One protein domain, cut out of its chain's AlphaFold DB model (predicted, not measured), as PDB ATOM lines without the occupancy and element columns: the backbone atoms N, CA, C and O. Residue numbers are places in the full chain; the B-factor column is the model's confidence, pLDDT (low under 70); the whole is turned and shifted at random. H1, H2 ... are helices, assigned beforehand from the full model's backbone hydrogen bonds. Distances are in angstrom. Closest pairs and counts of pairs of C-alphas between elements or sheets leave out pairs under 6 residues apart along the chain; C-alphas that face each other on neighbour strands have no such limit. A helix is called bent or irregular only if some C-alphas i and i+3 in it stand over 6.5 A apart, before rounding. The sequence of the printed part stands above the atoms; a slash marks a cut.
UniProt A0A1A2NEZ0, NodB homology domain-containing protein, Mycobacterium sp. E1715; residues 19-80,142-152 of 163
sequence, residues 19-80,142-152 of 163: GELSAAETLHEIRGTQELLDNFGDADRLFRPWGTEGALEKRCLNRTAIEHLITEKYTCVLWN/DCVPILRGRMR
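This is residues 19 to 80 and 142 to 152 of the 163 residues of the protein "NodB homology domain-containing protein" of Mycobacterium sp. E1715 (UniProt A0A1A2NEZ0). There is little regular structure here: a long helix, H1, with a short helix, H2, beside its first part, while the unnamed stretch 41 to 62 folds back from the end of H1 to the start of H2. The 73 printed residues hold two named helices, H1 then H2, and no named strand. The class is all helix, with 27 residues in named elements. The whole is compact, with a radius of gyration of the C-alphas of 11.8 A and spans of 31 by 28 by 21 A.

H1, residues 23 to 40, touches H2, residues 63 to 71, with residues 23 to 30 alone. Their closest C-alphas, those of Ala 23 and Thr 64, are 5.6 A apart. They run the same way at a shallow tilt of 34 degrees, only just short of steep. Residues 46 to 47 pair with 75 to 76, parallel, and 146 to 147 with 150 to 151, antiparallel. Every O i to N i+4 pair is within hydrogen-bond range in H2, and 11 of 14 in H1.

H1 begins at C-alpha 23 (196.145, 233.520, 170.998) and is 26.3 A long. It is only just irregular, with C-alphas 36 and 39 6.52 A apart. H2 ends at C-alpha 71 (204.616, 222.335, 166.597).

The farthest C-alphas, of Asn 39 and Lys 58, are 31.9 A apart. The link from H1 to H2 is long, 22 residues. Residues 81 to 141 are not printed; C-alphas 80 and 142 are 8.6 A apart across the cut. Of the printed residues, residue 41 alone has pLDDT under 70.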
ATOM      1  N   GLY A  19     203.416 239.676 169.977       94.88
ATOM      2  CA  GLY A  19     203.546 239.720 171.434       94.88
ATOM      3  C   GLY A  19     202.383 240.406 172.157       94.88
ATOM      4  O   GLY A  19     202.210 240.193 173.352       94.88
ATOM      5  N   GLU A  20     201.563 241.189 171.455       94.50
ATOM      6  CA  GLU A  20     200.417 241.903 172.028       94.50
ATOM      7  C   GLU A  20     199.050 241.383 171.580       94.50
ATOM      8  O   GLU A  20     198.012 241.946 171.952       94.50
ATOM      9  N   LEU A  21     199.048 240.375 170.714       95.75
ATOM     10  CA  LEU A  21     197.836 239.762 170.203       95.75
ATOM     11  C   LEU A  21     197.347 238.678 171.159       95.75
ATOM     12  O   LEU A  21     198.130 238.032 171.864       95.75
ATOM     13  N   SER A  22     196.041 238.423 171.136       97.12
ATOM     14  CA  SER A  22     195.488 237.211 171.732       97.12
ATOM     15  C   SER A  22     195.989 235.959 171.003       97.12
ATOM     16  O   SER A  22     196.521 236.010 169.888       97.12
ATOM     17  N   ALA A  23     195.782 234.792 171.614       97.88
ATOM     18  CA  ALA A  23     196.145 233.520 170.998       97.88
ATOM     19  C   ALA A  23     195.424 233.293 169.655       97.88
ATOM     20  O   ALA A  23     196.051 232.866 168.689       97.88
ATOM     21  N   ALA A  24     194.129 233.615 169.575       98.25
ATOM     22  CA  ALA A  24     193.343 233.441 168.356       98.25
ATOM     23  C   ALA A  24     193.823 234.361 167.223       98.25
ATOM     24  O   ALA A  24     194.033 233.891 166.108       98.25
ATOM     25  N   GLU A  25     194.061 235.642 167.520       98.19
ATOM     26  CA  GLU A  25     194.594 236.612 166.550       98.19
ATOM     27  C   GLU A  25     195.991 236.207 166.064       98.19
ATOM     28  O   GLU A  25     196.274 236.244 164.873       98.19
ATOM     29  N   THR A  26     196.843 235.727 166.968       98.12
ATOM     30  CA  THR A  26     198.191 235.253 166.623       98.12
ATOM     31  C   THR A  26     198.158 234.085 165.646       98.12
ATOM     32  O   THR A  26     198.893 234.067 164.660       98.12
ATOM     33  N   LEU A  27     197.310 233.090 165.919       98.50
ATOM     34  CA  LEU A  27     197.159 231.945 165.029       98.50
ATOM     35  C   LEU A  27     196.543 232.357 163.694       98.50
ATOM     36  O   LEU A  27     196.933 231.801 162.674       98.50
ATOM     37  N   HIS A  28     195.626 233.326 163.687       98.38
ATOM     38  CA  HIS A  28     195.070 233.878 162.455       98.38
ATOM     39  C   HIS A  28     196.158 234.523 161.583       98.38
ATOM     40  O   HIS A  28     196.264 234.179 160.408       98.38
ATOM     41  N   GLU A  29     197.010 235.370 162.168       98.38
ATOM     42  CA  GLU A  29     198.124 236.019 161.465       98.38
ATOM     43  C   GLU A  29     199.110 235.006 160.865       98.38
ATOM     44  O   GLU A  29     199.494 235.121 159.704       98.38
ATOM     45  N   ILE A  30     199.518 233.988 161.634       98.12
ATOM     46  CA  ILE A  30     200.513 233.015 161.157       98.12
ATOM     47  C   ILE A  30     199.893 232.053 160.135       98.12
ATOM     48  O   ILE A  30     200.465 231.842 159.063       98.12
ATOM     49  N   ARG A  31     198.731 231.464 160.441       97.62
ATOM     50  CA  ARG A  31     198.114 230.436 159.586       97.62
ATOM     51  C   ARG A  31     197.561 231.022 158.301       97.62
ATOM     52  O   ARG A  31     197.787 230.432 157.254       97.62
ATOM     53  N   GLY A  32     196.917 232.186 158.363       97.06
ATOM     54  CA  GLY A  32     196.332 232.816 157.181       97.06
ATOM     55  C   GLY A  32     197.379 233.081 156.100       97.06
ATOM     56  O   GLY A  32     197.183 232.712 154.947       97.06
ATOM     57  N   THR A  33     198.545 233.616 156.472       96.81
ATOM     58  CA  THR A  33     199.653 233.782 155.517       96.81
ATOM     59  C   THR A  33     200.210 232.447 155.056       96.81
ATOM     60  O   THR A  33     200.546 232.290 153.886       96.81
ATOM     61  N   GLN A  34     200.295 231.457 155.945       96.44
ATOM     62  CA  GLN A  34     200.824 230.156 155.567       96.44
ATOM     63  C   GLN A  34     199.940 229.425 154.553       96.44
ATOM     64  O   GLN A  34     200.472 228.832 153.623       96.44
ATOM     65  N   GLU A  35     198.619 229.509 154.686       95.19
ATOM     66  CA  GLU A  35     197.671 228.936 153.725       95.19
ATOM     67  C   GLU A  35     197.871 229.525 152.318       95.19
ATOM     68  O   GLU A  35     197.816 228.800 151.324       95.19
ATOM     69  N   LEU A  36     198.185 230.823 152.221       94.25
ATOM     70  CA  LEU A  36     198.541 231.467 150.952       94.25
ATOM     71  C   LEU A  36     199.891 230.963 150.416       94.25
ATOM     72  O   LEU A  36     200.047 230.760 149.208       94.25
ATOM     73  N   LEU A  37     200.858 230.747 151.313       93.31
ATOM     74  CA  LEU A  37     202.219 230.325 150.981       93.31
ATOM     75  C   LEU A  37     202.363 228.836 150.651       93.31
ATOM     76  O   LEU A  37     203.291 228.474 149.929       93.31
ATOM     77  N   ASP A  38     201.472 227.968 151.130       88.50
ATOM     78  CA  ASP A  38     201.565 226.515 150.928       88.50
ATOM     79  C   ASP A  38     201.566 226.135 149.430       88.50
ATOM     80  O   ASP A  38     202.184 225.145 149.033       88.50
ATOM     81  N   ASN A  39     200.999 226.986 148.566       84.06
ATOM     82  CA  ASN A  39     201.053 226.834 147.106       84.06
ATOM     83  C   ASN A  39     202.460 227.017 146.501       84.06
ATOM     84  O   ASN A  39     202.699 226.616 145.362       84.06
ATOM     85  N   PHE A  40     203.395 227.625 147.236       81.75
ATOM     86  CA  PHE A  40     204.758 227.906 146.774       81.75
ATOM     87  C   PHE A  40     205.776 226.835 147.199       81.75
ATOM     88  O   PHE A  40     206.894 226.825 146.676       81.75
ATOM     89  N   GLY A  41     205.377 225.903 148.076       68.31
ATOM     90  CA  GLY A  41     206.087 224.648 148.334       68.31
ATOM     91  C   GLY A  41     207.445 224.764 149.037       68.31
ATOM     92  O   GLY A  41     208.290 223.892 148.837       68.31
ATOM     93  N   ASP A  42     207.687 225.812 149.833       75.31
ATOM     94  CA  ASP A  42     208.918 225.906 150.632       75.31
ATOM     95  C   ASP A  42     208.838 224.980 151.860       75.31
ATOM     96  O   ASP A  42     207.990 225.142 152.742       75.31
ATOM     97  N   ALA A  43     209.724 223.982 151.908       76.06
ATOM     98  CA  ALA A  43     209.736 222.954 152.945       76.06
ATOM     99  C   ALA A  43     210.148 223.480 154.328       76.06
ATOM    100  O   ALA A  43     209.842 222.840 155.334       76.06
ATOM    101  N   ASP A  44     210.844 224.618 154.399       85.44
ATOM    102  CA  ASP A  44     211.405 225.113 155.658       85.44
ATOM    103  C   ASP A  44     210.429 225.957 156.480       85.44
ATOM    104  O   ASP A  44     210.765 226.293 157.622       85.44
ATOM    105  N   ARG A  45     209.252 226.290 155.915       93.88
ATOM    106  CA  ARG A  45     208.227 227.159 156.524       93.88
ATOM    107  C   ARG A  45     208.887 228.354 157.218       93.88
ATOM    108  O   ARG A  45     208.892 228.467 158.445       93.88
ATOM    109  N   LEU A  46     209.538 229.204 156.426       97.06
ATOM    110  CA  LEU A  46     210.198 230.397 156.947       97.06
ATOM    111  C   LEU A  46     209.176 231.338 157.587       97.06
ATOM    112  O   LEU A  46     208.109 231.571 157.022       97.06
ATOM    113  N   PHE A  47     209.523 231.912 158.732       97.81
ATOM    114  CA  PHE A  47     208.727 232.918 159.423       97.81
ATOM    115  C   PHE A  47     209.629 234.015 159.985       97.81
ATOM    116  O   PHE A  47     210.658 233.720 160.589       97.81
ATOM    117  N   ARG A  48     209.227 235.277 159.840       97.56
ATOM    118  CA  ARG A  48     209.873 236.424 160.484       97.56
ATOM    119  C   ARG A  48     208.831 237.189 161.307       97.56
ATOM    120  O   ARG A  48     207.825 237.604 160.732       97.56
ATOM    121  N   PRO A  49     209.039 237.410 162.618       96.56
ATOM    122  CA  PRO A  49     208.149 238.259 163.401       96.56
ATOM    123  C   PRO A  49     208.341 239.734 163.042       96.56
ATOM    124  O   PRO A  49     209.399 240.144 162.566       96.56
ATOM    125  N   TRP A  50     207.337 240.549 163.344       92.81
ATOM    126  CA  TRP A  50     207.485 241.998 163.306       92.81
ATOM    127  C   TRP A  50     208.382 242.471 164.463       92.81
ATOM    128  O   TRP A  50     208.056 242.270 165.634       92.81
ATOM    129  N   GLY A  51     209.501 243.126 164.137       88.44
ATOM    130  CA  GLY A  51     210.250 243.980 165.064       88.44
ATOM    131  C   GLY A  51     209.903 245.456 164.884       88.44
ATOM    132  O   GLY A  51     210.095 246.015 163.803       88.44
ATOM    133  N   THR A  52     209.372 246.104 165.921       87.06
ATOM    134  CA  THR A  52     209.012 247.531 165.872       87.06
ATOM    135  C   THR A  52     210.261 248.375 165.619       87.06
ATOM    136  O   THR A  52     211.209 248.307 166.392       87.06
ATOM    137  N   GLU A  53     210.292 249.133 164.515       88.31
ATOM    138  CA  GLU A  53     211.488 249.869 164.054       88.31
ATOM    139  C   GLU A  53     212.741 248.978 163.888       88.31
ATOM    140  O   GLU A  53     213.873 249.445 164.002       88.31
ATOM    141  N   GLY A  54     212.541 247.676 163.641       87.31
ATOM    142  CA  GLY A  54     213.605 246.674 163.574       87.31
ATOM    143  C   GLY A  54     214.167 246.243 164.933       87.31
ATOM    144  O   GLY A  54     215.160 245.520 164.976       87.31
ATOM    145  N   ALA A  55     213.556 246.640 166.051       90.81
ATOM    146  CA  ALA A  55     213.961 246.171 167.370       90.81
ATOM    147  C   ALA A  55     213.520 244.718 167.613       90.81
ATOM    148  O   ALA A  55     212.364 244.352 167.386       90.81
ATOM    149  N   LEU A  56     214.445 243.907 168.128       92.88
ATOM    150  CA  LEU A  56     214.195 242.559 168.639       92.88
ATOM    151  C   LEU A  56     213.811 242.641 170.121       92.88
ATOM    152  O   LEU A  56     214.633 242.423 171.010       92.88
ATOM    153  N   GLU A  57     212.563 243.028 170.382       90.88
ATOM    154  CA  GLU A  57     212.053 243.316 171.726       90.88
ATOM    155  C   GLU A  57     210.919 242.380 172.160       90.88
ATOM    156  O   GLU A  57     210.363 241.617 171.372       90.88
ATOM    157  N   LYS A  58     210.514 242.497 173.431       88.94
ATOM    158  CA  LYS A  58     209.538 241.623 174.111       88.94
ATOM    159  C   LYS A  58     208.147 241.538 173.463       88.94
ATOM    160  O   LYS A  58     207.307 240.761 173.911       88.94
ATOM    161  N   ARG A  59     207.881 242.378 172.464       92.06
ATOM    162  CA  ARG A  59     206.614 242.470 171.730       92.06
ATOM    163  C   ARG A  59     206.640 241.679 170.419       92.06
ATOM    164  O   ARG A  59     205.591 241.521 169.804       92.06
ATOM    165  N   CYS A  60     207.791 241.153 169.994       94.56
ATOM    166  CA  CYS A  60     207.912 240.421 168.733       94.56
ATOM    167  C   CYS A  60     207.090 239.128 168.722       94.56
ATOM    168  O   CYS A  60     206.446 238.819 167.721       94.56
ATOM    169  N   LEU A  61     207.106 238.365 169.821       96.50
ATOM    170  CA  LEU A  61     206.446 237.065 169.916       96.50
ATOM    171  C   LEU A  61     205.687 236.928 171.236       96.50
ATOM    172  O   LEU A  61     206.130 237.391 172.284       96.50
ATOM    173  N   ASN A  62     204.561 236.218 171.197       96.50
ATOM    174  CA  ASN A  62     203.935 235.668 172.394       96.50
ATOM    175  C   ASN A  62     204.169 234.150 172.467       96.50
ATOM    176  O   ASN A  62     204.684 233.520 171.537       96.50
ATOM    177  N   ARG A  63     203.756 233.549 173.585       96.44
ATOM    178  CA  ARG A  63     203.883 232.107 173.818       96.44
ATOM    179  C   ARG A  63     203.168 231.269 172.754       96.44
ATOM    180  O   ARG A  63     203.743 230.298 172.274       96.44
ATOM    181  N   THR A  64     201.963 231.673 172.348       98.12
ATOM    182  CA  THR A  64     201.178 230.982 171.315       98.12
ATOM    183  C   THR A  64     201.931 230.908 169.988       98.12
ATOM    184  O   THR A  64     201.947 229.854 169.356       98.12
ATOM    185  N   ALA A  65     202.585 231.997 169.575       98.00
ATOM    186  CA  ALA A  65     203.397 232.027 168.365       98.00
ATOM    187  C   ALA A  65     204.545 231.017 168.465       98.00
ATOM    188  O   ALA A  65     204.693 230.177 167.584       98.00
ATOM    189  N   ILE A  66     205.314 231.038 169.558       98.00
ATOM    190  CA  ILE A  66     206.451 230.125 169.756       98.00
ATOM    191  C   ILE A  66     205.997 228.661 169.727       98.00
ATOM    192  O   ILE A  66     206.568 227.855 168.993       98.00
ATOM    193  N   GLU A  67     204.953 228.317 170.483       98.19
ATOM    194  CA  GLU A  67     204.409 226.956 170.529       98.19
ATOM    195  C   GLU A  67     203.921 226.492 169.151       98.19
ATOM    196  O   GLU A  67     204.166 225.347 168.758       98.19
ATOM    197  N   HIS A  68     203.288 227.383 168.384       98.38
ATOM    198  CA  HIS A  68     202.832 227.083 167.033       98.38
ATOM    199  C   HIS A  68     203.999 226.874 166.057       98.38
ATOM    200  O   HIS A  68     204.017 225.869 165.350       98.38
ATOM    201  N   LEU A  69     205.001 227.762 166.066       98.19
ATOM    202  CA  LEU A  69     206.197 227.644 165.224       98.19
ATOM    203  C   LEU A  69     206.961 226.339 165.503       98.19
ATOM    204  O   LEU A  69     207.442 225.689 164.576       98.19
ATOM    205  N   ILE A  70     207.038 225.926 166.772       98.12
ATOM    206  CA  ILE A  70     207.632 224.647 167.184       98.12
ATOM    207  C   ILE A  70     206.817 223.465 166.649       98.12
ATOM    208  O   ILE A  70     207.364 222.583 165.983       98.12
ATOM    209  N   THR A  71     205.511 223.458 166.919       97.88
ATOM    210  CA  THR A  71     204.616 222.335 166.597       97.88
ATOM    211  C   THR A  71     204.525 222.095 165.091       97.88
ATOM    212  O   THR A  71     204.652 220.960 164.633       97.88
ATOM    213  N   GLU A  72     204.394 223.169 164.313       96.81
ATOM    214  CA  GLU A  72     204.248 223.119 162.855       96.81
ATOM    215  C   GLU A  72     205.589 223.156 162.103       96.81
ATOM    216  O   GLU A  72     205.624 223.253 160.877       96.81
ATOM    217  N   LYS A  73     206.710 223.033 162.827       96.81
ATOM    218  CA  LYS A  73     208.067 222.912 162.269       96.81
ATOM    219  C   LYS A  73     208.509 224.104 161.412       96.81
ATOM    220  O   LYS A  73     209.212 223.920 160.420       96.81
ATOM    221  N   TYR A  74     208.161 225.316 161.825       97.75
ATOM    222  CA  TYR A  74     208.644 226.541 161.194       97.75
ATOM    223  C   TYR A  74     210.134 226.779 161.439       97.75
ATOM    224  O   TYR A  74     210.720 226.305 162.419       97.75
ATOM    225  N   THR A  75     210.727 227.589 160.569       97.75
ATOM    226  CA  THR A  75     212.046 228.190 160.769       97.75
ATOM    227  C   THR A  75     211.873 229.685 161.026       97.75
ATOM    228  O   THR A  75     211.496 230.428 160.125       97.75
ATOM    229  N   CYS A  76     212.124 230.124 162.260       98.00
ATOM    230  CA  CYS A  76     212.034 231.531 162.648       98.00
ATOM    231  C   CYS A  76     213.345 232.244 162.303       98.00
ATOM    232  O   CYS A  76     214.401 231.806 162.758       98.00
ATOM    233  N   VAL A  77     213.272 233.319 161.520       97.75
ATOM    234  CA  VAL A  77     214.420 234.086 161.025       97.75
ATOM    235  C   VAL A  77     214.363 235.512 161.565       97.75
ATOM    236  O   VAL A  77     213.437 236.269 161.268       97.75
ATOM    237  N   LEU A  78     215.382 235.876 162.335       97.44
ATOM    238  CA  LEU A  78     215.621 237.218 162.856       97.44
ATOM    239  C   LEU A  78     216.628 237.964 161.966       97.44
ATOM    240  O   LEU A  78     216.754 237.669 160.776       97.44
ATOM    241  N   TRP A  79     217.292 238.970 162.525       97.56
ATOM    242  CA  TRP A  79     218.253 239.815 161.834       97.56
ATOM    243  C   TRP A  79     219.273 240.393 162.814       97.56
ATOM    244  O   TRP A  79     219.028 240.455 164.019       97.56
ATOM    245  N   ASN A  80     220.398 240.851 162.275       96.81
ATOM    246  CA  ASN A  80     221.438 241.565 163.017       96.81
ATOM    247  C   ASN A  80     221.824 242.907 162.362       96.81
ATOM    248  O   ASN A  80     222.664 243.621 162.900       96.81
ATOM    249  N   ASP A 142     222.700 232.444 165.088       92.62
ATOM    250  CA  ASP A 142     222.228 233.509 165.983       92.62
ATOM    251  C   ASP A 142     220.980 234.238 165.456       92.62
ATOM    252  O   ASP A 142     220.173 234.730 166.244       92.62
ATOM    253  N   CYS A 143     220.764 234.226 164.140       96.62
ATOM    254  CA  CYS A 143     219.570 234.760 163.494       96.62
ATOM    255  C   CYS A 143     218.474 233.702 163.291       96.62
ATOM    256  O   CYS A 143     217.432 234.021 162.718       96.62
ATOM    257  N   VAL A 144     218.671 232.455 163.733       97.62
ATOM    258  CA  VAL A 144     217.700 231.360 163.558       97.62
ATOM    259  C   VAL A 144     217.377 230.694 164.900       97.62
ATOM    260  O   VAL A 144     217.776 229.554 165.159       97.62
ATOM    261  N   PRO A 145     216.621 231.370 165.787       97.31
ATOM    262  CA  PRO A 145     216.306 230.841 167.113       97.31
ATOM    263  C   PRO A 145     215.421 229.591 167.084       97.31
ATOM    264  O   PRO A 145     215.437 228.814 168.038       97.31
ATOM    265  N   ILE A 146     214.658 229.370 166.008       98.12
ATOM    266  CA  ILE A 146     213.882 228.146 165.783       98.12
ATOM    267  C   ILE A 146     214.236 227.625 164.397       98.12
ATOM    268  O   ILE A 146     214.004 228.312 163.407       98.12
ATOM    269  N   LEU A 147     214.745 226.399 164.316       97.38
ATOM    270  CA  LEU A 147     215.052 225.724 163.058       97.38
ATOM    271  C   LEU A 147     214.172 224.486 162.915       97.38
ATOM    272  O   LEU A 147     214.337 223.522 163.670       97.38
ATOM    273  N   ARG A 148     213.247 224.496 161.947       96.62
ATOM    274  CA  ARG A 148     212.305 223.390 161.688       96.62
ATOM    275  C   ARG A 148     211.609 222.892 162.964       96.62
ATOM    276  O   ARG A 148     211.562 221.696 163.254       96.62
ATOM    277  N   GLY A 149     211.135 223.843 163.763       97.06
ATOM    278  CA  GLY A 149     210.455 223.632 165.037       97.06
ATOM    279  C   GLY A 149     211.355 223.320 166.234       97.06
ATOM    280  O   GLY A 149     210.855 223.113 167.334       97.06
ATOM    281  N   ARG A 150     212.680 223.282 166.071       97.06
ATOM    282  CA  ARG A 150     213.613 223.072 167.187       97.06
ATOM    283  C   ARG A 150     214.179 224.401 167.661       97.06
ATOM    284  O   ARG A 150     214.807 225.098 166.869       97.06
ATOM    285  N   MET A 151     214.012 224.721 168.943       96.50
ATOM    286  CA  MET A 151     214.685 225.883 169.528       96.50
ATOM    287  C   MET A 151     216.207 225.679 169.522       96.50
ATOM    288  O   MET A 151     216.701 224.629 169.936       96.50
ATOM    289  N   ARG A 152     216.933 226.687 169.038       95.31
ATOM    290  CA  ARG A 152     218.400 226.752 168.972       95.31
ATOM    291  C   ARG A 152     218.965 227.747 169.978       95.31
ATOM    292  O   ARG A 152     220.011 227.479 170.561       95.31
TER     293      ARG A 152